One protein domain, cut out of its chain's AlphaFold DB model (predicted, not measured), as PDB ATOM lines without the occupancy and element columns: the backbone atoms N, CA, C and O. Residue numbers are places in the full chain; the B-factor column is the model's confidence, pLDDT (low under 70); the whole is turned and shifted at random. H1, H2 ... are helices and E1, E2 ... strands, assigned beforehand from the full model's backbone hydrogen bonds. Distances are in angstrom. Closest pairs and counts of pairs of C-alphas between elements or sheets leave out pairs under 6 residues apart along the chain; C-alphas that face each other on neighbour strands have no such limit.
ATOM      1  N   TYR A 127     212.065 259.158 217.279       91.81
ATOM      2  CA  TYR A 127     211.474 258.854 215.974       91.81
ATOM      3  C   TYR A 127     210.034 258.332 216.142       91.81
ATOM      4  O   TYR A 127     209.732 257.715 217.169       91.81
ATOM      5  N   PRO A 128     209.137 258.528 215.157       93.69
ATOM      6  CA  PRO A 128     207.780 258.003 215.225       93.69
ATOM      7  C   PRO A 128     207.716 256.491 214.987       93.69
ATOM      8  O   PRO A 128     208.451 255.921 214.170       93.69
ATOM      9  N   ILE A 129     206.768 255.853 215.674       94.06
ATOM     10  CA  ILE A 129     206.378 254.459 215.455       94.06
ATOM     11  C   ILE A 129     204.930 254.462 214.973       94.06
ATOM     12  O   ILE A 129     204.037 254.901 215.696       94.06
ATOM     13  N   PHE A 130     204.703 253.969 213.757       95.44
ATOM     14  CA  PHE A 130     203.394 253.926 213.115       95.44
ATOM     15  C   PHE A 130     202.785 252.523 213.184       95.44
ATOM     16  O   PHE A 130     203.347 251.558 212.660       95.44
ATOM     17  N   ARG A 131     201.594 252.414 213.776       95.25
ATOM     18  CA  ARG A 131     200.707 251.248 213.671       95.25
ATOM     19  C   ARG A 131     199.658 251.538 212.600       95.25
ATOM     20  O   ARG A 131     198.931 252.526 212.714       95.25
ATOM     21  N   VAL A 132     199.592 250.695 211.572       95.31
ATOM     22  CA  VAL A 132     198.716 250.874 210.408       95.31
ATOM     23  C   VAL A 132     197.714 249.725 210.315       95.31
ATOM     24  O   VAL A 132     198.094 248.555 210.228       95.31
ATOM     25  N   THR A 133     196.428 250.070 210.292       94.00
ATOM     26  CA  THR A 133     195.324 249.157 209.978       94.00
ATOM     27  C   THR A 133     194.686 249.537 208.645       94.00
ATOM     28  O   THR A 133     194.584 250.718 208.311       94.00
ATOM     29  N   GLN A 134     194.244 248.537 207.883       91.56
ATOM     30  CA  GLN A 134     193.527 248.711 206.618       91.56
ATOM     31  C   GLN A 134     192.286 247.813 206.590       91.56
ATOM     32  O   GLN A 134     192.271 246.753 207.223       91.56
ATOM     33  N   ARG A 135     191.247 248.239 205.869       90.50
ATOM     34  CA  ARG A 135     190.062 247.440 205.555       90.50
ATOM     35  C   ARG A 135     189.463 247.882 204.224       90.50
ATOM     36  O   ARG A 135     188.944 248.992 204.120       90.50
ATOM     37  N   PHE A 136     189.418 246.996 203.231       89.44
ATOM     38  CA  PHE A 136     188.676 247.283 202.003       89.44
ATOM     39  C   PHE A 136     187.153 247.167 202.188       89.44
ATOM     40  O   PHE A 136     186.632 246.171 202.696       89.44
ATOM     41  N   ASN A 137     186.419 248.184 201.737       90.50
ATOM     42  CA  ASN A 137     184.965 248.253 201.777       90.50
ATOM     43  C   ASN A 137     184.377 247.991 200.379       90.50
ATOM     44  O   ASN A 137     184.115 248.923 199.615       90.50
ATOM     45  N   LYS A 138     184.114 246.710 200.067       85.62
ATOM     46  CA  LYS A 138     183.598 246.249 198.758       85.62
ATOM     47  C   LYS A 138     182.294 246.934 198.302       85.62
ATOM     48  O   LYS A 138     182.008 246.932 197.114       85.62
ATOM     49  N   LYS A 139     181.505 247.527 199.214       87.94
ATOM     50  CA  LYS A 139     180.271 248.271 198.872       87.94
ATOM     51  C   LYS A 139     180.519 249.731 198.487       87.94
ATOM     52  O   LYS A 139     179.732 250.288 197.733       87.94
ATOM     53  N   ARG A 140     181.567 250.354 199.034       88.50
ATOM     54  CA  ARG A 140     181.939 251.755 198.763       88.50
ATOM     55  C   ARG A 140     183.056 251.890 197.724       88.50
ATOM     56  O   ARG A 140     183.288 252.997 197.263       88.50
ATOM     57  N   MET A 141     183.746 250.793 197.389       88.19
ATOM     58  CA  MET A 141     184.995 250.800 196.613       88.19
ATOM     59  C   MET A 141     186.038 251.740 197.243       88.19
ATOM     60  O   MET A 141     186.646 252.569 196.577       88.19
ATOM     61  N   ILE A 142     186.213 251.630 198.563       90.94
ATOM     62  CA  ILE A 142     187.118 252.468 199.361       90.94
ATOM     63  C   ILE A 142     187.977 251.576 200.258       90.94
ATOM     64  O   ILE A 142     187.469 250.644 200.883       90.94
ATOM     65  N   VAL A 143     189.270 251.878 200.349       90.94
ATOM     66  CA  VAL A 143     190.180 251.336 201.362       90.94
ATOM     67  C   VAL A 143     190.108 252.247 202.587       90.94
ATOM     68  O   VAL A 143     190.597 253.376 202.568       90.94
ATOM     69  N   GLU A 144     189.472 251.774 203.658       93.81
ATOM     70  CA  GLU A 144     189.414 252.486 204.936       93.81
ATOM     71  C   GLU A 144     190.679 252.164 205.742       93.81
ATOM     72  O   GLU A 144     190.970 251.000 206.018       93.81
ATOM     73  N   MET A 145     191.444 253.183 206.120       93.44
ATOM     74  CA  MET A 145     192.780 253.047 206.704       93.44
ATOM     75  C   MET A 145     192.904 253.873 207.988       93.44
ATOM     76  O   MET A 145     192.379 254.982 208.086       93.44
ATOM     77  N   GLY A 146     193.599 253.335 208.988       95.19
ATOM     78  CA  GLY A 146     193.892 254.010 210.251       95.19
ATOM     79  C   GLY A 146     195.389 254.008 210.535       95.19
ATOM     80  O   GLY A 146     196.009 252.947 210.570       95.19
ATOM     81  N   ILE A 147     195.965 255.188 210.764       95.88
ATOM     82  CA  ILE A 147     197.382 255.365 211.104       95.88
ATOM     83  C   ILE A 147     197.463 255.921 212.527       95.88
ATOM     84  O   ILE A 147     196.908 256.982 212.803       95.88
ATOM     85  N   ARG A 148     198.138 255.209 213.439       95.44
ATOM     86  CA  ARG A 148     198.352 255.621 214.838       95.44
ATOM     87  C   ARG A 148     199.837 255.752 215.160       95.44
ATOM     88  O   ARG A 148     200.615 254.863 214.829       95.44
ATOM     89  N   GLN A 149     200.196 256.815 215.870       94.38
ATOM     90  CA  GLN A 149     201.519 257.039 216.448       94.38
ATOM     91  C   GLN A 149     201.586 256.469 217.872       94.38
ATOM     92  O   GLN A 149     200.660 256.678 218.658       94.38
ATOM     93  N   VAL A 150     202.650 255.732 218.204       92.75
ATOM     94  CA  VAL A 150     202.769 254.989 219.484       92.75
ATOM     95  C   VAL A 150     204.144 255.099 220.162       92.75
ATOM     96  O   VAL A 150     204.394 254.441 221.171       92.75
ATOM     97  N   GLN A 151     205.044 255.955 219.665       89.56
ATOM     98  CA  GLN A 151     206.397 256.123 220.220       89.56
ATOM     99  C   GLN A 151     206.421 256.498 221.714       89.56
ATOM    100  O   GLN A 151     207.313 256.063 222.432       89.56
ATOM    101  N   ALA A 152     205.416 257.230 222.207       81.25
ATOM    102  CA  ALA A 152     205.307 257.604 223.620       81.25
ATOM    103  C   ALA A 152     205.020 256.418 224.571       81.25
ATOM    104  O   ALA A 152     205.138 256.575 225.782       81.25
ATOM    105  N   THR A 153     204.637 255.249 224.039       79.69
ATOM    106  CA  THR A 153     204.304 254.041 224.820       79.69
ATOM    107  C   THR A 153     205.122 252.805 224.445       79.69
ATOM    108  O   THR A 153     205.199 251.880 225.244       79.69
ATOM    109  N   GLU A 154     205.710 252.755 223.243       78.19
ATOM    110  CA  GLU A 154     206.426 251.575 222.720       78.19
ATOM    111  C   GLU A 154     207.958 251.729 222.634       78.19
ATOM    112  O   GLU A 154     208.638 250.828 222.140       78.19
ATOM    113  N   LEU A 155     208.534 252.852 223.076       71.06
ATOM    114  CA  LEU A 155     209.991 253.004 223.109       71.06
ATOM    115  C   LEU A 155     210.598 252.327 224.347       71.06
ATOM    116  O   LEU A 155     210.428 252.796 225.471       71.06
ATOM    117  N   ASP A 156     211.338 251.242 224.098       61.38
ATOM    118  CA  ASP A 156     212.228 250.581 225.063       61.38
ATOM    119  C   ASP A 156     213.110 251.591 225.819       61.38
ATOM    120  O   ASP A 156     213.608 252.564 225.244       61.38
ATOM    121  N   SER A 157     213.398 251.294 227.088       59.78
ATOM    122  CA  SER A 157     214.441 251.988 227.844       59.78
ATOM    123  C   SER A 157     215.833 251.769 227.234       59.78
ATOM    124  O   SER A 157     216.110 250.759 226.580       59.78
ATOM    125  N   GLU A 158     216.722 252.739 227.456       63.34
ATOM    126  CA  GLU A 158     218.094 252.729 226.944       63.34
ATOM    127  C   GLU A 158     218.868 251.501 227.455       63.34
ATOM    128  O   GLU A 158     219.071 251.319 228.657       63.34
ATOM    129  N   LYS A 159     219.281 250.631 226.527       67.69
ATOM    130  CA  LYS A 159     220.052 249.417 226.820       67.69
ATOM    131  C   LYS A 159     221.533 249.767 226.846       67.69
ATOM    132  O   LYS A 159     222.041 250.331 225.883       67.69
ATOM    133  N   VAL A 160     222.221 249.389 227.922       75.62
ATOM    134  CA  VAL A 160     223.657 249.649 228.081       75.62
ATOM    135  C   VAL A 160     224.449 248.929 226.982       75.62
ATOM    136  O   VAL A 160     224.431 247.698 226.905       75.62
ATOM    137  N   ASP A 161     225.152 249.695 226.147       80.31
ATOM    138  CA  ASP A 161     226.063 249.186 225.119       80.31
ATOM    139  C   ASP A 161     227.529 249.462 225.484       80.31
ATOM    140  O   ASP A 161     227.884 250.554 225.923       80.31
ATOM    141  N   ALA A 162     228.410 248.488 225.246       80.44
ATOM    142  CA  ALA A 162     229.835 248.610 225.557       80.44
ATOM    143  C   ALA A 162     230.578 249.609 224.643       80.44
ATOM    144  O   ALA A 162     231.680 250.041 224.980       80.44
ATOM    145  N   GLY A 163     230.003 249.992 223.498       80.31
ATOM    146  CA  GLY A 163     230.543 251.026 222.617       80.31
ATOM    147  C   GLY A 163     230.258 252.458 223.082       80.31
ATOM    148  O   GLY A 163     230.986 253.368 222.681       80.31
ATOM    149  N   THR A 164     229.237 252.671 223.922       79.50
ATOM    150  CA  THR A 164     228.806 254.010 224.374       79.50
ATOM    151  C   THR A 164     228.887 254.204 225.889       79.50
ATOM    152  O   THR A 164     229.048 255.341 226.333       79.50
ATOM    153  N   PHE A 165     228.888 253.110 226.668       86.62
ATOM    154  CA  PHE A 165     228.882 253.078 228.136       86.62
ATOM    155  C   PHE A 165     229.751 254.153 228.794       86.62
ATOM    156  O   PHE A 165     229.254 254.861 229.657       86.62
ATOM    157  N   LEU A 166     231.015 254.324 228.391       85.25
ATOM    158  CA  LEU A 166     231.910 255.315 229.006       85.25
ATOM    159  C   LEU A 166     231.412 256.765 228.852       85.25
ATOM    160  O   LEU A 166     231.504 257.555 229.792       85.25
ATOM    161  N   ASP A 167     230.886 257.125 227.677       80.50
ATOM    162  CA  ASP A 167     230.353 258.468 227.430       80.50
ATOM    163  C   ASP A 167     229.003 258.669 228.138       80.50
ATOM    164  O   ASP A 167     228.717 259.774 228.595       80.50
ATOM    165  N   ASP A 168     228.190 257.622 228.284       79.88
ATOM    166  CA  ASP A 168     226.881 257.692 228.949       79.88
ATOM    167  C   ASP A 168     227.001 257.649 230.486       79.88
ATOM    168  O   ASP A 168     226.323 258.402 231.187       79.88
ATOM    169  N   ALA A 169     227.948 256.868 231.011       83.88
ATOM    170  CA  ALA A 169     228.314 256.805 232.424       83.88
ATOM    171  C   ALA A 169     228.986 258.097 232.918       83.88
ATOM    172  O   ALA A 169     228.711 258.541 234.031       83.88
ATOM    173  N   SER A 170     229.826 258.751 232.099       82.69
ATOM    174  CA  SER A 170     230.356 260.075 232.463       82.69
ATOM    175  C   SER A 170     229.213 261.084 232.606       82.69
ATOM    176  O   SER A 170     229.132 261.761 233.626       82.69
ATOM    177  N   LYS A 171     228.269 261.124 231.647       77.50
ATOM    178  CA  LYS A 171     227.079 261.992 231.741       77.50
ATOM    179  C   LYS A 171     226.241 261.681 232.981       77.50
ATOM    180  O   LYS A 171     225.747 262.612 233.606       77.50
ATOM    181  N   SER A 172     226.055 260.406 233.348       78.69
ATOM    182  CA  SER A 172     225.280 260.072 234.548       78.69
ATOM    183  C   SER A 172     225.964 260.563 235.820       78.69
ATOM    184  O   SER A 172     225.323 261.265 236.593       78.69
ATOM    185  N   VAL A 173     227.262 260.292 235.982       78.00
ATOM    186  CA  VAL A 173     228.027 260.713 237.167       78.00
ATOM    187  C   VAL A 173     228.157 262.238 237.265       78.00
ATOM    188  O   VAL A 173     228.211 262.777 238.369       78.00
ATOM    189  N   ASP A 174     228.201 262.957 236.142       70.81
ATOM    190  CA  ASP A 174     228.253 264.421 236.157       70.81
ATOM    191  C   ASP A 174     226.890 265.052 236.531       70.81
ATOM    192  O   ASP A 174     226.876 266.016 237.295       70.81
ATOM    193  N   ARG A 175     225.746 264.457 236.137       64.19
ATOM    194  CA  ARG A 175     224.405 264.889 236.606       64.19
ATOM    195  C   ARG A 175     224.246 264.786 238.124       64.19
ATOM    196  O   ARG A 175     223.703 265.701 238.740       64.19
ATOM    197  N   ASP A 176     224.707 263.689 238.725       61.12
ATOM    198  CA  ASP A 176     224.539 263.444 240.165       61.12
ATOM    199  C   ASP A 176     225.244 264.528 241.009       61.12
ATOM    200  O   ASP A 176     224.744 264.948 242.056       61.12
ATOM    201  N   LYS A 177     226.374 265.055 240.509       59.97
ATOM    202  CA  LYS A 177     227.106 266.177 241.120       59.97
ATOM    203  C   LYS A 177     226.294 267.466 241.069       59.97
ATOM    204  O   LYS A 177     226.120 268.091 242.115       59.97
ATOM    205  N   ASP A 178     225.775 267.835 239.898       53.84
ATOM    206  CA  ASP A 178     224.977 269.055 239.728       53.84
ATOM    207  C   ASP A 178     223.758 269.052 240.667       53.84
ATOM    208  O   ASP A 178     223.550 270.020 241.403       53.84
ATOM    209  N   VAL A 179     223.022 267.933 240.734       52.41
ATOM    210  CA  VAL A 179     221.870 267.765 241.641       52.41
ATOM    211  C   VAL A 179     222.284 267.897 243.110       52.41
ATOM    212  O   VAL A 179     221.639 268.637 243.855       52.41
ATOM    213  N   PRO A 239     213.337 264.977 225.766       68.62
ATOM    214  CA  PRO A 239     211.981 264.469 225.629       68.62
ATOM    215  C   PRO A 239     211.718 264.054 224.178       68.62
ATOM    216  O   PRO A 239     211.887 264.841 223.242       68.62
ATOM    217  N   ILE A 240     211.282 262.807 224.007       76.81
ATOM    218  CA  ILE A 240     210.809 262.278 222.727       76.81
ATOM    219  C   ILE A 240     209.555 263.054 222.319       76.81
ATOM    220  O   ILE A 240     208.658 263.268 223.138       76.81
ATOM    221  N   GLN A 241     209.468 263.462 221.052       82.56
ATOM    222  CA  GLN A 241     208.304 264.209 220.579       82.56
ATOM    223  C   GLN A 241     207.046 263.314 220.544       82.56
ATOM    224  O   GLN A 241     207.079 262.218 219.973       82.56
ATOM    225  N   PRO A 242     205.919 263.748 221.146       82.38
ATOM    226  CA  PRO A 242     204.737 262.900 221.299       82.38
ATOM    227  C   PRO A 242     203.995 262.667 219.975       82.38
ATOM    228  O   PRO A 242     203.338 261.641 219.821       82.38
ATOM    229  N   ILE A 243     204.108 263.596 219.020       90.44
ATOM    230  CA  ILE A 243     203.475 263.553 217.695       90.44
ATOM    231  C   ILE A 243     204.490 264.075 216.670       90.44
ATOM    232  O   ILE A 243     205.057 265.149 216.861       90.44
ATOM    233  N   PHE A 244     204.680 263.338 215.576       93.50
ATOM    234  CA  PHE A 244     205.402 263.774 214.378       93.50
ATOM    235  C   PHE A 244     204.407 264.046 213.232       93.50
ATOM    236  O   PHE A 244     203.291 263.526 213.238       93.50
ATOM    237  N   THR A 245     204.776 264.883 212.260       93.44
ATOM    238  CA  THR A 245     203.840 265.513 211.307       93.44
ATOM    239  C   THR A 245     204.420 265.766 209.906       93.44
ATOM    240  O   THR A 245     205.634 265.928 209.715       93.44
ATOM    241  N   GLY A 246     203.527 265.816 208.912       91.69
ATOM    242  CA  GLY A 246     203.813 266.145 207.511       91.69
ATOM    243  C   GLY A 246     203.329 265.092 206.500       91.69
ATOM    244  O   GLY A 246     202.598 264.168 206.865       91.69
ATOM    245  N   PRO A 247     203.754 265.194 205.225       92.06
ATOM    246  CA  PRO A 247     203.287 264.323 204.150       92.06
ATOM    247  C   PRO A 247     203.831 262.893 204.255       92.06
ATOM    248  O   PRO A 247     204.985 262.674 204.619       92.06
ATOM    249  N   MET A 248     203.000 261.928 203.874       93.12
ATOM    250  CA  MET A 248     203.231 260.486 203.877       93.12
ATOM    251  C   MET A 248     202.693 259.910 202.557       93.12
ATOM    252  O   MET A 248     201.492 260.008 202.301       93.12
ATOM    253  N   THR A 249     203.547 259.325 201.707       94.31
ATOM    254  CA  THR A 249     203.086 258.659 200.469       94.31
ATOM    255  C   THR A 249     202.724 257.205 200.757       94.31
ATOM    256  O   THR A 249     203.556 256.425 201.223       94.31
ATOM    257  N   ILE A 250     201.482 256.842 200.454       94.00
ATOM    258  CA  ILE A 250     200.953 255.482 200.516       94.00
ATOM    259  C   ILE A 250     200.839 254.973 199.076       94.00
ATOM    260  O   ILE A 250     200.207 255.624 198.248       94.00
ATOM    261  N   ARG A 251     201.437 253.819 198.774       93.38
ATOM    262  CA  ARG A 251     201.340 253.145 197.473       93.38
ATOM    263  C   ARG A 251     200.472 251.894 197.610       93.38
ATOM    264  O   ARG A 251     200.721 251.076 198.497       93.38
ATOM    265  N   ILE A 252     199.483 251.741 196.736       92.00
ATOM    266  CA  ILE A 252     198.587 250.578 196.666       92.00
ATOM    267  C   ILE A 252     198.732 249.965 195.275       92.00
ATOM    268  O   ILE A 252     198.592 250.666 194.279       92.00
ATOM    269  N   HIS A 253     199.028 248.670 195.202       88.81
ATOM    270  CA  HIS A 253     199.145 247.950 193.937       88.81
ATOM    271  C   HIS A 253     197.839 247.211 193.648       88.81
ATOM    272  O   HIS A 253     197.587 246.140 194.209       88.81
ATOM    273  N   GLU A 254     196.980 247.815 192.831       85.12
ATOM    274  CA  GLU A 254     195.646 247.285 192.546       85.12
ATOM    275  C   GLU A 254     195.688 246.047 191.624       85.12
ATOM    276  O   GLU A 254     196.734 245.615 191.133       85.12
ATOM    277  N   ALA A 255     194.525 245.413 191.448       72.31
ATOM    278  CA  ALA A 255     194.365 244.143 190.737       72.31
ATOM    279  C   ALA A 255     194.546 244.217 189.201       72.31
ATOM    280  O   ALA A 255     194.453 243.187 188.527       72.31
ATOM    281  N   ASP A 256     194.785 245.413 188.657       72.06
ATOM    282  CA  ASP A 256     195.145 245.681 187.260       72.06
ATOM    283  C   ASP A 256     196.662 245.608 186.999       72.06
ATOM    284  O   ASP A 256     197.077 245.466 185.851       72.06
ATOM    285  N   GLY A 257     197.487 245.676 188.051       70.38
ATOM    286  CA  GLY A 257     198.945 245.768 187.952       70.38
ATOM    287  C   GLY A 257     199.505 247.195 188.030       70.38
ATOM    288  O   GLY A 257     200.713 247.371 187.861       70.38
ATOM    289  N   THR A 258     198.673 248.207 188.303       77.75
ATOM    290  CA  THR A 258     199.120 249.598 188.448       77.75
ATOM    291  C   THR A 258     199.343 249.950 189.927       77.75
ATOM    292  O   THR A 258     198.434 249.809 190.753       77.75
ATOM    293  N   PRO A 259     200.533 250.452 190.310       84.81
ATOM    294  CA  PRO A 259     200.749 251.050 191.622       84.81
ATOM    295  C   PRO A 259     200.214 252.489 191.664       84.81
ATOM    296  O   PRO A 259     200.828 253.407 191.119       84.81
ATOM    297  N   TYR A 260     199.102 252.699 192.364       89.56
ATOM    298  CA  TYR A 260     198.541 254.021 192.645       89.56
ATOM    299  C   TYR A 260     199.212 254.644 193.877       89.56
ATOM    300  O   TYR A 260     199.480 253.955 194.865       89.56
ATOM    301  N   GLU A 261     199.492 255.951 193.836       91.06
ATOM    302  CA  GLU A 261     200.129 256.691 194.934       91.06
ATOM    303  C   GLU A 261     199.209 257.778 195.500       91.06
ATOM    304  O   GLU A 261     198.687 258.625 194.777       91.06
ATOM    305  N   HIS A 262     199.055 257.777 196.823       92.19
ATOM    306  CA  HIS A 262     198.215 258.704 197.572       92.19
ATOM    307  C   HIS A 262     199.069 259.433 198.612       92.19
ATOM    308  O   HIS A 262     199.643 258.810 199.508       92.19
ATOM    309  N   VAL A 263     199.164 260.760 198.505       92.00
ATOM    310  CA  VAL A 263     199.890 261.595 199.474       92.00
ATOM    311  C   VAL A 263     198.920 262.078 200.548       92.00
ATOM    312  O   VAL A 263     197.917 262.720 200.243       92.00
ATOM    313  N   VAL A 264     199.234 261.786 201.808       92.00
ATOM    314  CA  VAL A 264     198.421 262.130 202.980       92.00
ATOM    315  C   VAL A 264     199.230 262.993 203.940       92.00
ATOM    316  O   VAL A 264     200.380 262.683 204.219       92.00
ATOM    317  N   ASP A 265     198.634 264.055 204.477       92.12
ATOM    318  CA  ASP A 265     199.280 264.958 205.437       92.12
ATOM    319  C   ASP A 265     198.897 264.583 206.883       92.12
ATOM    320  O   ASP A 265     197.745 264.741 207.292       92.12
ATOM    321  N   LEU A 266     199.852 264.045 207.648       93.94
ATOM    322  CA  LEU A 266     199.655 263.587 209.027       93.94
ATOM    323  C   LEU A 266     199.827 264.750 210.012       93.94
ATOM    324  O   LEU A 266     200.893 265.369 210.069       93.94
ATOM    325  N   LYS A 267     198.790 265.019 210.814       91.81
ATOM    326  CA  LYS A 267     198.747 266.136 211.785       91.81
ATOM    327  C   LYS A 267     198.568 265.683 213.229       91.81
ATOM    328  O   LYS A 267     199.058 266.343 214.138       91.81
ATOM    329  N   ASP A 268     197.921 264.537 213.417       92.31
ATOM    330  CA  ASP A 268     197.462 264.043 214.711       92.31
ATOM    331  C   ASP A 268     198.169 262.740 215.125       92.31
ATOM    332  O   ASP A 268     198.814 262.053 214.325       92.31
ATOM    333  N   SER A 269     198.004 262.353 216.392       91.88
ATOM    334  CA  SER A 269     198.456 261.051 216.907       91.88
ATOM    335  C   SER A 269     197.674 259.864 216.325       91.88
ATOM    336  O   SER A 269     198.171 258.736 216.327       91.88
ATOM    337  N   PHE A 270     196.464 260.096 215.808       95.00
ATOM    338  CA  PHE A 270     195.675 259.117 215.068       95.00
ATOM    339  C   PHE A 270     194.930 259.788 213.912       95.00
ATOM    340  O   PHE A 270     194.214 260.764 214.118       95.00
ATOM    341  N   THR A 271     195.049 259.229 212.711       95.19
ATOM    342  CA  THR A 271     194.383 259.728 211.502       95.19
ATOM    343  C   THR A 271     193.635 258.578 210.826       95.19
ATOM    344  O   THR A 271     194.242 257.549 210.512       95.19
ATOM    345  N   LYS A 272     192.321 258.740 210.597       94.88
ATOM    346  CA  LYS A 272     191.544 257.865 209.701       94.88
ATOM    347  C   LYS A 272     191.513 258.473 208.298       94.88
ATOM    348  O   LYS A 272     191.356 259.681 208.148       94.88
ATOM    349  N   LEU A 273     191.650 257.616 207.296       93.44
ATOM    350  CA  LEU A 273     191.719 257.938 205.881       93.44
ATOM    351  C   LEU A 273     190.780 256.997 205.121       93.44
ATOM    352  O   LEU A 273     190.750 255.799 205.396       93.44
ATOM    353  N   ASP A 274     190.047 257.526 204.152       93.88
ATOM    354  CA  ASP A 274     189.226 256.744 203.228       93.88
ATOM    355  C   ASP A 274     189.820 256.965 201.824       93.88
ATOM    356  O   ASP A 274     189.662 258.037 201.242       93.88
ATOM    357  N   ILE A 275     190.564 255.983 201.304       91.31
ATOM    358  CA  ILE A 275     191.229 256.057 199.993       91.31
ATOM    359  C   ILE A 275     190.303 255.462 198.929       91.31
ATOM    360  O   ILE A 275     189.842 254.328 199.068       91.31
ATOM    361  N   GLN A 276     190.032 256.214 197.861       88.75
ATOM    362  CA  GLN A 276     189.235 255.736 196.732       88.75
ATOM    363  C   GLN A 276     189.998 254.652 195.959       88.75
ATOM    364  O   GLN A 276     191.143 254.863 195.567       88.75
ATOM    365  N   TYR A 277     189.348 253.509 195.741       85.00
ATOM    366  CA  TYR A 277     189.865 252.412 194.924       85.00
ATOM    367  C   TYR A 277     189.500 252.664 193.454       85.00
ATOM    368  O   TYR A 277     188.369 253.075 193.166       85.00
ATOM    369  N   ASN A 278     190.452 252.468 192.543       78.19
ATOM    370  CA  ASN A 278     190.392 253.017 191.185       78.19
ATOM    371  C   ASN A 278     189.883 252.001 190.152       78.19
ATOM    372  O   ASN A 278     189.183 252.367 189.208       78.19
ATOM    373  N   THR A 279     190.207 250.720 190.325       73.38
ATOM    374  CA  THR A 279     189.949 249.682 189.319       73.38
ATOM    375  C   THR A 279     188.551 249.065 189.428       73.38
ATOM    376  O   THR A 279     187.994 248.819 190.503       73.38
ATOM    377  N   LYS A 280     187.951 248.761 188.270       65.62
ATOM    378  CA  LYS A 280     186.666 248.054 188.178       65.62
ATOM    379  C   LYS A 280     186.900 246.555 188.399       65.62
ATOM    380  O   LYS A 280     187.358 245.866 187.498       65.62
ATOM    381  N   TYR A 281     186.592 246.091 189.611       54.22
ATOM    382  CA  TYR A 281     186.933 244.788 190.215       54.22
ATOM    383  C   TYR A 281     186.955 243.559 189.261       54.22
ATOM    384  O   TYR A 281     185.990 242.798 189.174       54.22
ATOM    385  N   LYS A 282     188.085 243.338 188.572       57.28
ATOM    386  CA  LYS A 282     188.393 242.151 187.751       57.28
ATOM    387  C   LYS A 282     189.912 241.940 187.736       57.28
ATOM    388  O   LYS A 282     190.614 242.573 186.955       57.28
ATOM    389  N   ARG A 283     190.423 241.059 188.599       59.44
ATOM    390  CA  ARG A 283     191.855 240.724 188.649       59.44
ATOM    391  C   ARG A 283     192.274 239.956 187.398       59.44
ATOM    392  O   ARG A 283     191.558 239.044 186.976       59.44
ATOM    393  N   LEU A 284     193.435 240.281 186.835       55.34
ATOM    394  CA  LEU A 284     194.017 239.478 185.758       55.34
ATOM    395  C   LEU A 284     194.334 238.068 186.283       55.34
ATOM    396  O   LEU A 284     194.929 237.902 187.350       55.34
ATOM    397  N   ARG A 285     193.968 237.034 185.518       50.06
ATOM    398  CA  ARG A 285     194.413 235.667 185.809       50.06
ATOM    399  C   ARG A 285     195.908 235.565 185.523       50.06
ATOM    400  O   ARG A 285     196.318 235.467 184.370       50.06
ATOM    401  N   HIS A 322     206.354 239.191 184.769       56.75
ATOM    402  CA  HIS A 322     207.719 238.843 185.169       56.75
ATOM    403  C   HIS A 322     207.971 239.250 186.635       56.75
ATOM    404  O   HIS A 322     208.350 240.387 186.937       56.75
ATOM    405  N   CYS A 323     207.781 238.298 187.547       80.62
ATOM    406  CA  CYS A 323     208.080 238.425 188.970       80.62
ATOM    407  C   CYS A 323     209.538 238.049 189.278       80.62
ATOM    408  O   CYS A 323     210.081 237.093 188.728       80.62
ATOM    409  N   LEU A 324     210.169 238.756 190.218       89.38
ATOM    410  CA  LEU A 324     211.440 238.319 190.798       89.38
ATOM    411  C   LEU A 324     211.232 237.069 191.672       89.38
ATOM    412  O   LEU A 324     210.146 236.833 192.199       89.38
ATOM    413  N   GLY A 325     212.274 236.257 191.856       86.88
ATOM    414  CA  GLY A 325     212.190 235.012 192.626       86.88
ATOM    415  C   GLY A 325     211.404 233.876 191.953       86.88
ATOM    416  O   GLY A 325     211.066 232.913 192.634       86.88
ATOM    417  N   ASP A 326     211.149 233.942 190.641       88.31
ATOM    418  CA  ASP A 326     210.567 232.856 189.821       88.31
ATOM    419  C   ASP A 326     211.525 231.659 189.558       88.31
ATOM    420  O   ASP A 326     211.309 230.853 188.656       88.31
ATOM    421  N   VAL A 327     212.584 231.526 190.363       91.56
ATOM    422  CA  VAL A 327     213.566 230.432 190.300       91.56
ATOM    423  C   VAL A 327     213.131 229.234 191.154       91.56
ATOM    424  O   VAL A 327     212.295 229.375 192.048       91.56
ATOM    425  N   LEU A 328     213.741 228.065 190.920       92.12
ATOM    426  CA  LEU A 328     213.440 226.809 191.623       92.12
ATOM    427  C   LEU A 328     211.934 226.476 191.549       92.12
ATOM    428  O   LEU A 328     211.197 226.569 192.537       92.12
ATOM    429  N   GLN A 329     211.482 226.168 190.331       88.31
ATOM    430  CA  GLN A 329     210.070 225.948 189.981       88.31
ATOM    431  C   GLN A 329     209.784 224.578 189.353       88.31
ATOM    432  O   GLN A 329     208.615 224.226 189.234       88.31
ATOM    433  N   SER A 330     210.791 223.807 188.924       92.50
ATOM    434  CA  SER A 330     210.523 222.467 188.388       92.50
ATOM    435  C   SER A 330     210.174 221.491 189.514       92.50
ATOM    436  O   SER A 330     210.636 221.654 190.643       92.50
ATOM    437  N   ASP A 331     209.422 220.429 189.211       91.50
ATOM    438  CA  ASP A 331     209.079 219.396 190.203       91.50
ATOM    439  C   ASP A 331     210.330 218.770 190.849       91.50
ATOM    440  O   ASP A 331     210.316 218.417 192.030       91.50
ATOM    441  N   LYS A 332     211.442 218.698 190.098       93.19
ATOM    442  CA  LYS A 332     212.757 218.299 190.618       93.19
ATOM    443  C   LYS A 332     213.287 219.316 191.628       93.19
ATOM    444  O   LYS A 332     213.687 218.905 192.712       93.19
ATOM    445  N   ASP A 333     213.274 220.613 191.311       93.06
ATOM    446  CA  ASP A 333     213.734 221.660 192.236       93.06
ATOM    447  C   ASP A 333     212.902 221.661 193.523       93.06
ATOM    448  O   ASP A 333     213.455 221.746 194.616       93.06
ATOM    449  N   MET A 334     211.577 221.525 193.396       93.25
ATOM    450  CA  MET A 334     210.646 221.487 194.525       93.25
ATOM    451  C   MET A 334     210.976 220.351 195.498       93.25
ATOM    452  O   MET A 334     211.015 220.568 196.711       93.25
ATOM    453  N   GLN A 335     211.266 219.156 194.973       94.31
ATOM    454  CA  GLN A 335     211.663 217.992 195.768       94.31
ATOM    455  C   GLN A 335     213.086 218.135 196.326       94.31
ATOM    456  O   GLN A 335     213.299 217.954 197.525       94.31
ATOM    457  N   GLU A 336     214.058 218.495 195.484       94.75
ATOM    458  CA  GLU A 336     215.477 218.573 195.847       94.75
ATOM    459  C   GLU A 336     215.755 219.676 196.874       94.75
ATOM    460  O   GLU A 336     216.501 219.459 197.823       94.75
ATOM    461  N   TRP A 337     215.114 220.837 196.746       95.94
ATOM    462  CA  TRP A 337     215.249 221.943 197.697       95.94
ATOM    463  C   TRP A 337     214.218 221.890 198.835       95.94
ATOM    464  O   TRP A 337     214.228 222.768 199.699       95.94
ATOM    465  N   ARG A 338     213.355 220.861 198.886       96.06
ATOM    466  CA  ARG A 338     212.288 220.688 199.895       96.06
ATOM    467  C   ARG A 338     211.390 221.928 200.035       96.06
ATOM    468  O   ARG A 338     211.110 222.382 201.148       96.06
ATOM    469  N   LEU A 339     211.012 222.522 198.909       95.44
ATOM    470  CA  LEU A 339     210.250 223.768 198.885       95.44
ATOM    471  C   LEU A 339     208.787 223.541 199.290       95.44
ATOM    472  O   LEU A 339     208.275 222.423 199.303       95.44
ATOM    473  N   SER A 340     208.114 224.622 199.663       92.88
ATOM    474  CA  SER A 340     206.699 224.637 200.028       92.88
ATOM    475  C   SER A 340     206.034 225.840 199.373       92.88
ATOM    476  O   SER A 340     206.590 226.933 199.431       92.88
ATOM    477  N   ASP A 341     204.851 225.639 198.801       90.12
ATOM    478  CA  ASP A 341     203.985 226.703 198.286       90.12
ATOM    479  C   ASP A 341     202.706 226.813 199.151       90.12
ATOM    480  O   ASP A 341     202.590 226.153 200.187       90.12
ATOM    481  N   TRP A 342     201.780 227.699 198.775       89.25
ATOM    482  CA  TRP A 342     200.573 228.031 199.546       89.25
ATOM    483  C   TRP A 342     199.564 226.874 199.647       89.25
ATOM    484  O   TRP A 342     199.438 226.055 198.735       89.25
ATOM    485  N   GLY A 343     198.777 226.843 200.727       88.94
ATOM    486  CA  GLY A 343     197.583 225.996 200.792       88.94
ATOM    487  C   GLY A 343     196.458 226.526 199.891       88.94
ATOM    488  O   GLY A 343     196.352 227.731 199.675       88.94
ATOM    489  N   LYS A 344     195.558 225.654 199.412       87.88
ATOM    490  CA  LYS A 344     194.422 226.059 198.551       87.88
ATOM    491  C   LYS A 344     193.572 227.166 199.185       87.88
ATOM    492  O   LYS A 344     193.283 228.168 198.546       87.88
ATOM    493  N   ASP A 345     193.276 227.041 200.476       87.62
ATOM    494  CA  ASP A 345     192.556 228.036 201.278       87.62
ATOM    495  C   ASP A 345     193.287 229.395 201.346       87.62
ATOM    496  O   ASP A 345     192.680 230.433 201.612       87.62
ATOM    497  N   GLU A 346     194.610 229.414 201.175       86.12
ATOM    498  CA  GLU A 346     195.435 230.628 201.115       86.12
ATOM    499  C   GLU A 346     195.471 231.206 199.702       86.12
ATOM    500  O   GLU A 346     195.352 232.421 199.561       86.12
ATOM    501  N   GLU A 347     195.528 230.367 198.662       85.38
ATOM    502  CA  GLU A 347     195.363 230.794 197.268       85.38
ATOM    503  C   GLU A 347     193.973 231.403 197.020       85.38
ATOM    504  O   GLU A 347     193.864 232.469 196.413       85.38
ATOM    505  N   GLU A 348     192.909 230.796 197.553       85.38
ATOM    506  CA  GLU A 348     191.546 231.333 197.487       85.38
ATOM    507  C   GLU A 348     191.408 232.649 198.260       85.38
ATOM    508  O   GLU A 348     190.803 233.599 197.757       85.38
ATOM    509  N   ARG A 349     191.991 232.760 199.464       86.31
ATOM    510  CA  ARG A 349     192.009 234.029 200.214       86.31
ATOM    511  C   ARG A 349     192.806 235.105 199.480       86.31
ATOM    512  O   ARG A 349     192.320 236.226 199.370       86.31
ATOM    513  N   MET A 350     193.966 234.759 198.923       84.81
ATOM    514  CA  MET A 350     194.766 235.650 198.086       84.81
ATOM    515  C   MET A 350     193.963 236.125 196.873       84.81
ATOM    516  O   MET A 350     193.969 237.320 196.598       84.81
ATOM    517  N   TYR A 351     193.254 235.237 196.166       80.75
ATOM    518  CA  TYR A 351     192.446 235.578 194.987       80.75
ATOM    519  C   TYR A 351     191.259 236.500 195.318       80.75
ATOM    520  O   TYR A 351     190.949 237.400 194.537       80.75
ATOM    521  N   ASN A 352     190.622 236.304 196.478       84.12
ATOM    522  CA  ASN A 352     189.458 237.073 196.937       84.12
ATOM    523  C   ASN A 352     189.781 238.474 197.496       84.12
ATOM    524  O   ASN A 352     188.857 239.275 197.708       84.12
ATOM    525  N   GLU A 353     191.055 238.771 197.746       86.06
ATOM    526  CA  GLU A 353     191.533 240.072 198.220       86.06
ATOM    527  C   GLU A 353     191.336 241.182 197.164       86.06
ATOM    528  O   GLU A 353     191.002 240.912 196.006       86.06
ATOM    529  N   ALA A 354     191.452 242.452 197.564       81.62
ATOM    530  CA  ALA A 354     191.186 243.590 196.675       81.62
ATOM    531  C   ALA A 354     192.409 244.041 195.870       81.62
ATOM    532  O   ALA A 354     192.318 244.220 194.662       81.62
ATOM    533  N   PHE A 355     193.550 244.200 196.538       85.38
ATOM    534  CA  PHE A 355     194.814 244.666 195.966       85.38
ATOM    535  C   PHE A 355     195.928 243.651 196.257       85.38
ATOM    536  O   PHE A 355     195.815 242.849 197.183       85.38
ATOM    537  N   GLU A 356     197.002 243.658 195.463       86.06
ATOM    538  CA  GLU A 356     198.104 242.696 195.614       86.06
ATOM    539  C   GLU A 356     198.976 243.011 196.839       86.06
ATOM    540  O   GLU A 356     199.432 242.089 197.511       86.06
ATOM    541  N   TRP A 357     199.217 244.298 197.124       91.06
ATOM    542  CA  TRP A 357     199.980 244.768 198.287       91.06
ATOM    543  C   TRP A 357     199.794 246.270 198.556       91.06
ATOM    544  O   TRP A 357     199.436 247.043 197.662       91.06
ATOM    545  N   MET A 358     200.076 246.695 199.794       92.44
ATOM    546  CA  MET A 358     200.148 248.099 200.210       92.44
ATOM    547  C   MET A 358     201.520 248.410 200.826       92.44
ATOM    548  O   MET A 358     202.110 247.588 201.530       92.44
ATOM    549  N   ARG A 359     202.017 249.632 200.602       93.38
ATOM    550  CA  ARG A 359     203.236 250.167 201.219       93.38
ATOM    551  C   ARG A 359     203.015 251.596 201.714       93.38
ATOM    552  O   ARG A 359     202.425 252.414 201.017       93.38
ATOM    553  N   VAL A 360     203.520 251.903 202.905       94.19
ATOM    554  CA  VAL A 360     203.480 253.241 203.523       94.19
ATOM    555  C   VAL A 360     204.905 253.800 203.581       94.19
ATOM    556  O   VAL A 360     205.853 253.033 203.719       94.19
ATOM    557  N   ASP A 361     205.049 255.116 203.421       94.50
ATOM    558  CA  ASP A 361     206.309 255.822 203.136       94.50
ATOM    559  C   ASP A 361     207.067 255.287 201.904       94.50
ATOM    560  O   ASP A 361     208.279 255.060 201.923       94.50
ATOM    561  N   SER A 362     206.354 255.100 200.787       92.81
ATOM    562  CA  SER A 362     206.946 254.623 199.523       92.81
ATOM    563  C   SER A 362     208.009 255.566 198.929       92.81
ATOM    564  O   SER A 362     208.801 255.150 198.081       92.81
ATOM    565  N   ASP A 363     208.054 256.824 199.379       91.62
ATOM    566  CA  ASP A 363     209.046 257.824 198.979       91.62
ATOM    567  C   ASP A 363     210.333 257.809 199.818       91.62
ATOM    568  O   ASP A 363     211.400 258.185 199.302       91.62
ATOM    569  N   PHE A 364     210.241 257.324 201.063       93.19
ATOM    570  CA  PHE A 364     211.270 257.370 202.105       93.19
ATOM    571  C   PHE A 364     211.506 258.783 202.685       93.19
ATOM    572  O   PHE A 364     212.620 259.315 202.666       93.19
ATOM    573  N   GLU A 365     210.435 259.409 203.179       91.56
ATOM    574  CA  GLU A 365     210.397 260.744 203.794       91.56
ATOM    575  C   GLU A 365     210.337 260.740 205.333       91.56
ATOM    576  O   GLU A 365     210.204 261.811 205.941       91.56
ATOM    577  N   TRP A 366     210.445 259.571 205.976       93.81
ATOM    578  CA  TRP A 366     210.364 259.423 207.430       93.81
ATOM    579  C   TRP A 366     211.450 258.504 207.995       93.81
ATOM    580  O   TRP A 366     211.565 257.333 207.637       93.81
ATOM    581  N   ILE A 367     212.210 259.000 208.977       95.00
ATOM    582  CA  ILE A 367     213.058 258.144 209.817       95.00
ATOM    583  C   ILE A 367     212.139 257.535 210.880       95.00
ATOM    584  O   ILE A 367     211.828 258.195 211.866       95.00
ATOM    585  N   CYS A 368     211.611 256.336 210.638       93.75
ATOM    586  CA  CYS A 368     210.529 255.765 211.445       93.75
ATOM    587  C   CYS A 368     210.546 254.227 211.486       93.75
ATOM    588  O   CYS A 368     211.293 253.569 210.758       93.75
ATOM    589  N   LYS A 369     209.666 253.653 212.316       92.56
ATOM    590  CA  LYS A 369     209.235 252.248 212.210       92.56
ATOM    591  C   LYS A 369     207.766 252.209 211.798       92.56
ATOM    592  O   LYS A 369     206.957 252.926 212.381       92.56
ATOM    593  N   ILE A 370     207.422 251.361 210.831       93.31
ATOM    594  CA  ILE A 370     206.047 251.174 210.346       93.31
ATOM    595  C   ILE A 370     205.672 249.703 210.517       93.31
ATOM    596  O   ILE A 370     206.419 248.821 210.101       93.31
ATOM    597  N   TYR A 371     204.503 249.450 211.100       92.69
ATOM    598  CA  TYR A 371     203.915 248.121 211.229       92.69
ATOM    599  C   TYR A 371     202.549 248.106 210.537       92.69
ATOM    600  O   TYR A 371     201.586 248.676 211.057       92.69
ATOM    601  N   ILE A 372     202.473 247.464 209.367       91.94
ATOM    602  CA  ILE A 372     201.241 247.312 208.580       91.94
ATOM    603  C   ILE A 372     200.644 245.933 208.854       91.94
ATOM    604  O   ILE A 372     201.291 244.912 208.608       91.94
ATOM    605  N   ASN A 373     199.399 245.898 209.330       88.19
ATOM    606  CA  ASN A 373     198.639 244.656 209.448       88.19
ATOM    607  C   ASN A 373     198.079 244.248 208.072       88.19
ATOM    608  O   ASN A 373     196.941 244.589 207.741       88.19
ATOM    609  N   GLN A 374     198.894 243.558 207.269       89.69
ATOM    610  CA  GLN A 374     198.513 242.989 205.970       89.69
ATOM    611  C   GLN A 374     198.962 241.515 205.849       89.69
ATOM    612  O   GLN A 374     199.952 241.154 206.487       89.69
ATOM    613  N   PRO A 375     198.259 240.665 205.069       91.38
ATOM    614  CA  PRO A 375     198.582 239.241 204.930       91.38
ATOM    615  C   PRO A 375     199.966 238.954 204.333       91.38
ATOM    616  O   PRO A 375     200.490 239.730 203.534       91.38
ATOM    617  N   ASP A 376     200.525 237.786 204.647       93.12
ATOM    618  CA  ASP A 376     201.884 237.389 204.254       93.12
ATOM    619  C   ASP A 376     202.104 237.380 202.735       93.12
ATOM    620  O   ASP A 376     203.150 237.820 202.251       93.12
ATOM    621  N   TYR A 377     201.097 236.951 201.964       90.88
ATOM    622  CA  TYR A 377     201.152 236.941 200.500       90.88
ATOM    623  C   TYR A 377     201.280 238.349 199.890       90.88
ATOM    624  O   TYR A 377     201.792 238.478 198.775       90.88
ATOM    625  N   MET A 378     200.886 239.410 200.609       92.31
ATOM    626  CA  MET A 378     201.121 240.790 200.170       92.31
ATOM    627  C   MET A 378     202.603 241.149 200.269       92.31
ATOM    628  O   MET A 378     203.162 241.690 199.321       92.31
ATOM    629  N   TYR A 379     203.279 240.786 201.363       94.12
ATOM    630  CA  TYR A 379     204.725 241.005 201.497       94.12
ATOM    631  C   TYR A 379     205.534 240.166 200.493       94.12
ATOM    632  O   TYR A 379     206.558 240.634 199.996       94.12
ATOM    633  N   VAL A 380     205.064 238.966 200.125       93.19
ATOM    634  CA  VAL A 380     205.669 238.181 199.031       93.19
ATOM    635  C   VAL A 380     205.472 238.894 197.695       93.19
ATOM    636  O   VAL A 380     206.438 239.101 196.968       93.19
ATOM    637  N   SER A 381     204.252 239.343 197.396       91.19
ATOM    638  CA  SER A 381     203.951 240.074 196.160       91.19
ATOM    639  C   SER A 381     204.759 241.376 196.057       91.19
ATOM    640  O   SER A 381     205.323 241.662 195.005       91.19
ATOM    641  N   GLN A 382     204.913 242.110 197.163       93.00
ATOM    642  CA  GLN A 382     205.766 243.295 197.277       93.00
ATOM    643  C   GLN A 382     207.246 242.968 197.007       93.00
ATOM    644  O   GLN A 382     207.893 243.684 196.246       93.00
ATOM    645  N   LEU A 383     207.782 241.887 197.592       94.94
ATOM    646  CA  LEU A 383     209.165 241.439 197.376       94.94
ATOM    647  C   LEU A 383     209.429 241.060 195.910       94.94
ATOM    648  O   LEU A 383     210.477 241.400 195.367       94.94
ATOM    649  N   GLN A 384     208.462 240.397 195.273       92.31
ATOM    650  CA  GLN A 384     208.559 239.919 193.895       92.31
ATOM    651  C   GLN A 384     208.327 241.010 192.831       92.31
ATOM    652  O   GLN A 384     208.805 240.849 191.706       92.31
ATOM    653  N   GLN A 385     207.590 242.085 193.152       89.38
ATOM    654  CA  GLN A 385     207.096 243.064 192.166       89.38
ATOM    655  C   GLN A 385     207.551 244.520 192.393       89.38
ATOM    656  O   GLN A 385     207.767 245.225 191.402       89.38
ATOM    657  N   ASP A 386     207.723 245.013 193.634       91.00
ATOM    658  CA  ASP A 386     208.216 246.390 193.834       91.00
ATOM    659  C   ASP A 386     209.691 246.467 193.403       91.00
ATOM    660  O   ASP A 386     210.557 245.714 193.860       91.00
ATOM    661  N   ARG A 387     209.979 247.400 192.490       90.06
ATOM    662  CA  ARG A 387     211.320 247.653 191.945       90.06
ATOM    663  C   ARG A 387     212.209 248.431 192.925       90.06
ATOM    664  O   ARG A 387     213.409 248.563 192.684       90.06
ATOM    665  N   ASP A 388     211.647 248.968 194.010       92.81
ATOM    666  CA  ASP A 388     212.406 249.637 195.064       92.81
ATOM    667  C   ASP A 388     213.042 248.637 196.042       92.81
ATOM    668  O   ASP A 388     212.376 247.920 196.787       92.81
ATOM    669  N   VAL A 389     214.370 248.676 196.117       95.50
ATOM    670  CA  VAL A 389     215.182 247.897 197.060       95.50
ATOM    671  C   VAL A 389     214.796 248.160 198.523       95.50
ATOM    672  O   VAL A 389     214.989 247.288 199.365       95.50
ATOM    673  N   ILE A 390     214.216 249.322 198.851       95.12
ATOM    674  CA  ILE A 390     213.717 249.582 200.210       95.12
ATOM    675  C   ILE A 390     212.498 248.697 200.533       95.12
ATOM    676  O   ILE A 390     212.494 248.077 201.596       95.12
ATOM    677  N   ALA A 391     211.544 248.535 199.608       94.25
ATOM    678  CA  ALA A 391     210.407 247.617 199.769       94.25
ATOM    679  C   ALA A 391     210.857 246.159 199.908       94.25
ATOM    680  O   ALA A 391     210.395 245.439 200.791       94.25
ATOM    681  N   GLN A 392     211.805 245.734 199.071       96.00
ATOM    682  CA  GLN A 392     212.370 244.384 199.122       96.00
ATOM    683  C   GLN A 392     213.071 244.122 200.472       96.00
ATOM    684  O   GLN A 392     212.933 243.049 201.059       96.00
ATOM    685  N   CYS A 393     213.772 245.123 201.018       95.62
ATOM    686  CA  CYS A 393     214.414 245.052 202.335       95.62
ATOM    687  C   CYS A 393     213.397 245.020 203.495       95.62
ATOM    688  O   CYS A 393     213.644 244.382 204.522       95.62
ATOM    689  N   GLU A 394     212.256 245.696 203.336       94.00
ATOM    690  CA  GLU A 394     211.138 245.695 204.287       94.00
ATOM    691  C   GLU A 394     210.431 244.333 204.313       94.00
ATOM    692  O   GLU A 394     210.263 243.763 205.390       94.00
ATOM    693  N   ALA A 395     210.131 243.751 203.150       95.31
ATOM    694  CA  ALA A 395     209.528 242.423 203.048       95.31
ATOM    695  C   ALA A 395     210.449 241.303 203.578       95.31
ATOM    696  O   ALA A 395     210.013 240.470 204.368       95.31
ATOM    697  N   VAL A 396     211.749 241.310 203.245       96.19
ATOM    698  CA  VAL A 396     212.710 240.344 203.826       96.19
ATOM    699  C   VAL A 396     212.837 240.513 205.348       96.19
ATOM    700  O   VAL A 396     212.971 239.523 206.068       96.19
ATOM    701  N   SER A 397     212.739 241.743 205.863       93.56
ATOM    702  CA  SER A 397     212.718 241.993 207.311       93.56
ATOM    703  C   SER A 397     211.449 241.458 207.983       93.56
ATOM    704  O   SER A 397     211.545 240.877 209.058       93.56
ATOM    705  N   PHE A 398     210.286 241.576 207.337       93.44
ATOM    706  CA  PHE A 398     209.030 240.997 207.822       93.44
ATOM    707  C   PHE A 398     209.138 239.469 208.000       93.44
ATOM    708  O   PHE A 398     208.870 238.964 209.089       93.44
ATOM    709  N   PHE A 399     209.643 238.738 206.997       93.44
ATOM    710  CA  PHE A 399     209.832 237.279 207.104       93.44
ATOM    711  C   PHE A 399     210.880 236.862 208.151       93.44
ATOM    712  O   PHE A 399     210.768 235.783 208.729       93.44
ATOM    713  N   ARG A 400     211.886 237.704 208.425       91.44
ATOM    714  CA  ARG A 400     212.885 237.487 209.490       91.44
ATOM    715  C   ARG A 400     212.296 237.668 210.895       91.44
ATOM    716  O   ARG A 400     212.705 236.970 211.823       91.44
ATOM    717  N   ASP A 401     211.376 238.614 211.059       90.44
ATOM    718  CA  ASP A 401     210.875 239.029 212.375       90.44
ATOM    719  C   ASP A 401     209.618 238.236 212.811       90.44
ATOM    720  O   ASP A 401     209.282 238.213 213.998       90.44
ATOM    721  N   LEU A 402     208.962 237.531 211.879       90.00
ATOM    722  CA  LEU A 402     207.844 236.609 212.126       90.00
ATOM    723  C   LEU A 402     208.239 235.271 212.797       90.00
ATOM    724  O   LEU A 402     209.403 234.978 213.093       90.00
ATOM    725  N   LYS A 403     207.226 234.427 213.055       91.94
ATOM    726  CA  LYS A 403     207.415 233.015 213.424       91.94
ATOM    727  C   LYS A 403     208.051 232.217 212.266       91.94
ATOM    728  O   LYS A 403     207.768 232.526 211.109       91.94
ATOM    729  N   PRO A 404     208.870 231.186 212.551       92.75
ATOM    730  CA  PRO A 404     209.464 230.341 211.515       92.75
ATOM    731  C   PRO A 404     208.418 229.611 210.657       92.75
ATOM    732  O   PRO A 404     207.398 229.156 211.171       92.75
ATOM    733  N   SER A 405     208.683 229.462 209.356       94.31
ATOM    734  CA  SER A 405     207.844 228.697 208.423       94.31
ATOM    735  C   SER A 405     208.656 228.151 207.244       94.31
ATOM    736  O   SER A 405     209.508 228.849 206.685       94.31
ATOM    737  N   LYS A 406     208.355 226.918 206.807       95.12
ATOM    738  CA  LYS A 406     208.960 226.297 205.607       95.12
ATOM    739  C   LYS A 406     208.649 227.084 204.324       95.12
ATOM    740  O   LYS A 406     209.492 227.189 203.431       95.12
ATOM    741  N   LEU A 407     207.479 227.721 204.284       94.38
ATOM    742  CA  LEU A 407     207.038 228.596 203.200       94.38
ATOM    743  C   LEU A 407     207.875 229.889 203.131       94.38
ATOM    744  O   LEU A 407     208.369 230.256 202.067       94.38
ATOM    745  N   TYR A 408     208.152 230.536 204.270       95.62
ATOM    746  CA  TYR A 408     209.039 231.708 204.295       95.62
ATOM    747  C   TYR A 408     210.481 231.333 203.923       95.62
ATOM    748  O   TYR A 408     211.127 232.066 203.176       95.62
ATOM    749  N   SER A 409     210.967 230.164 204.362       96.56
ATOM    750  CA  SER A 409     212.263 229.626 203.918       96.56
ATOM    751  C   SER A 409     212.323 229.478 202.392       96.56
ATOM    752  O   SER A 409     213.314 229.862 201.775       96.56
ATOM    753  N   THR A 410     211.228 229.028 201.766       96.38
ATOM    754  CA  THR A 410     211.099 228.912 200.303       96.38
ATOM    755  C   THR A 410     211.215 230.266 199.591       96.38
ATOM    756  O   THR A 410     211.987 230.395 198.640       96.38
ATOM    757  N   PHE A 411     210.526 231.314 200.056       95.81
ATOM    758  CA  PHE A 411     210.651 232.648 199.448       95.81
ATOM    759  C   PHE A 411     212.040 233.265 199.655       95.81
ATOM    760  O   PHE A 411     212.583 233.892 198.740       95.81
ATOM    761  N   LEU A 412     212.647 233.057 200.826       97.56
ATOM    762  CA  LEU A 412     213.986 233.554 201.134       97.56
ATOM    763  C   LEU A 412     215.072 232.838 200.313       97.56
ATOM    764  O   LEU A 412     215.957 233.515 199.792       97.56
ATOM    765  N   VAL A 413     214.993 231.514 200.110       97.75
ATOM    766  CA  VAL A 413     215.961 230.794 199.258       97.75
ATOM    767  C   VAL A 413     215.776 231.121 197.770       97.75
ATOM    768  O   VAL A 413     216.768 231.354 197.080       97.75
ATOM    769  N   ARG A 414     214.535 231.276 197.279       97.19
ATOM    770  CA  ARG A 414     214.270 231.779 195.914       97.19
ATOM    771  C   ARG A 414     214.855 233.189 195.708       97.19
ATOM    772  O   ARG A 414     215.511 233.443 194.700       97.19
ATOM    773  N   THR A 415     214.710 234.077 196.696       97.62
ATOM    774  CA  THR A 415     215.293 235.438 196.691       97.62
ATOM    775  C   THR A 415     216.825 235.429 196.741       97.62
ATOM    776  O   THR A 415     217.478 236.238 196.088       97.62
ATOM    777  N   LEU A 416     217.418 234.505 197.498       97.94
ATOM    778  CA  LEU A 416     218.864 234.306 197.594       97.94
ATOM    779  C   LEU A 416     219.471 233.785 196.281       97.94
ATOM    780  O   LEU A 416     220.525 234.271 195.863       97.94
ATOM    781  N   MET A 417     218.831 232.819 195.619       97.50
ATOM    782  CA  MET A 417     219.368 232.187 194.407       97.50
ATOM    783  C   MET A 417     219.196 233.053 193.149       97.50
ATOM    784  O   MET A 417     220.084 233.067 192.296       97.50
ATOM    785  N   ASP A 418     218.115 233.831 193.042       96.44
ATOM    786  CA  ASP A 418     217.866 234.708 191.892       96.44
ATOM    787  C   ASP A 418     218.873 235.877 191.805       96.44
ATOM    788  O   ASP A 418     218.900 236.791 192.635       96.44
ATOM    789  N   ARG A 419     219.698 235.872 190.748       94.81
ATOM    790  CA  ARG A 419     220.728 236.894 190.482       94.81
ATOM    791  C   ARG A 419     220.164 238.247 190.018       94.81
ATOM    792  O   ARG A 419     220.935 239.201 189.968       94.81
ATOM    793  N   ARG A 420     218.866 238.359 189.697       94.31
ATOM    794  CA  ARG A 420     218.211 239.639 189.346       94.31
ATOM    795  C   ARG A 420     218.000 240.541 190.568       94.31
ATOM    796  O   ARG A 420     217.957 241.761 190.413       94.31
ATOM    797  N   TYR A 421     217.891 239.977 191.777       95.75
ATOM    798  CA  TYR A 421     217.812 240.775 193.004       95.75
ATOM    799  C   TYR A 421     219.115 241.530 193.274       95.75
ATOM    800  O   TYR A 421     220.220 241.019 193.078       95.75
ATOM    801  N   TYR A 422     218.988 242.736 193.835       96.25
ATOM    802  CA  TYR A 422     220.138 243.467 194.358       96.25
ATOM    803  C   TYR A 422     220.868 242.630 195.420       96.25
ATOM    804  O   TYR A 422     220.232 242.080 196.321       96.25
ATOM    805  N   TYR A 423     222.203 242.556 195.362       96.38
ATOM    806  CA  TYR A 423     222.972 241.656 196.234       96.38
ATOM    807  C   TYR A 423     222.739 241.921 197.729       96.38
ATOM    808  O   TYR A 423     222.741 240.978 198.510       96.38
ATOM    809  N   GLY A 424     222.461 243.168 198.132       96.56
ATOM    810  CA  GLY A 424     222.092 243.496 199.513       96.56
ATOM    811  C   GLY A 424     220.814 242.792 199.988       96.56
ATOM    812  O   GLY A 424     220.741 242.392 201.146       96.56
TER     813      GLY A 424
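What this domain is: This is residues 127 to 179, 239 to 285 and 322 to 424 of the 1012 residues of the protein "Taf2p" of Sugiyamaella lignohabitans (UniProt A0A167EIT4). Two twisted sheets, one of four strands and one only just so twisted of three, lie partly face to face as a sandwich with crossed strands; H5 packs on the smaller sheet at E6, and H6 and H7 lie beyond it. H2 sticks out from this body as a free arm, with residues 161 to 167 and 170 to 179 standing free, while H3 lies far from the mean of the C-alphas, 30.1 A away, and apart from H4, H5, H6 and H7. The printed part has 203 residues, with seven named helices and seven named strands in the order E1 E2 H1 H2 E3 E4 E5 H3 H4 E6 E7 H5 H6 H7. The larger sheet, E5 E2 E1 E7, is mixed, the smaller, E4 E3 E6, is antiparallel, and the class is mixed. The whole is loose, with a radius of gyration of the C-alphas of 21.0 A and spans of 70 by 47 by 28 A.

How they stand to each other: In the larger sheet, E1, residues 129 to 137, and E2, residues 142 to 149, form an antiparallel hairpin, with N 133 and O 146 2.9 A apart. E5, residues 270 to 276, is antiparallel to E2, with N 273 and O 145 at 2.8 A. E7, residues 369 to 372, is parallel to E1, with N 130 and O 369 at 2.8 A. In the other sheet, E3, residues 246 to 254, and E4, residues 259 to 266, form a hairpin, with N 250 and O 262 at 2.9 A. E6, residues 355 to 360, is antiparallel to E3, with N 251 and O 359 at 2.8 A. The sheets' facing parts are 9.6 A centre to centre, with strands at 34 degrees. H5, residues 376 to 385, makes two layers with the sheet E4 E3 E6, helix on one face, at a height over the sheet of 7.1 A; it runs across E6, at 78 degrees on the local plane, and the closest C-alphas are those of Trp 357 and Met 378, 4.5 A. H6, residues 389 to 401, touches H5 in a helical hairpin, at a shallow tilt of 29 degrees, with the C-alphas of Leu 383 and Gln 392 closest, 4.7 A. H7, residues 406 to 417, is close to H6 but not clearly touching, the C-alphas of Phe 399 and Tyr 408 being closest, 6.3 A. H4, residues 344 to 352, is close to H5 but not clearly touching, the C-alphas of Met 350 and Tyr 377 being closest, 6.9 A. H1, residues 151 to 154, only grazes the larger sheet; H2, residues 165 to 179, and H3, residues 331 to 336, touch no helix. Each O i to N i+4 pair is within hydrogen-bond range in H3 to H7, and 10 of 11 are in H2; H1 is too short for one.

Where its parts are: E1 begins at C-alpha 129, (206.378, 254.459, 215.455), and spans 26.2 A; E3 spans 25.4 A, H2 21.1 A and H6 18.2 A. H7 ends at C-alpha 417, (219.368, 232.187, 194.407).

The domain as a whole: The C-alphas farthest apart, of Asp 178 and Asp 331, are 71.9 A apart. Residues 180 to 238 and 286 to 321 are not printed, with C-alpha gaps of 19.1 A and 13.7 A. Of the links printed whole, none is long. Mean pLDDT of the printed part is 87.5; residues 156 to 159, 175 to 179, 239, 280 to 285 and 322 are under 70.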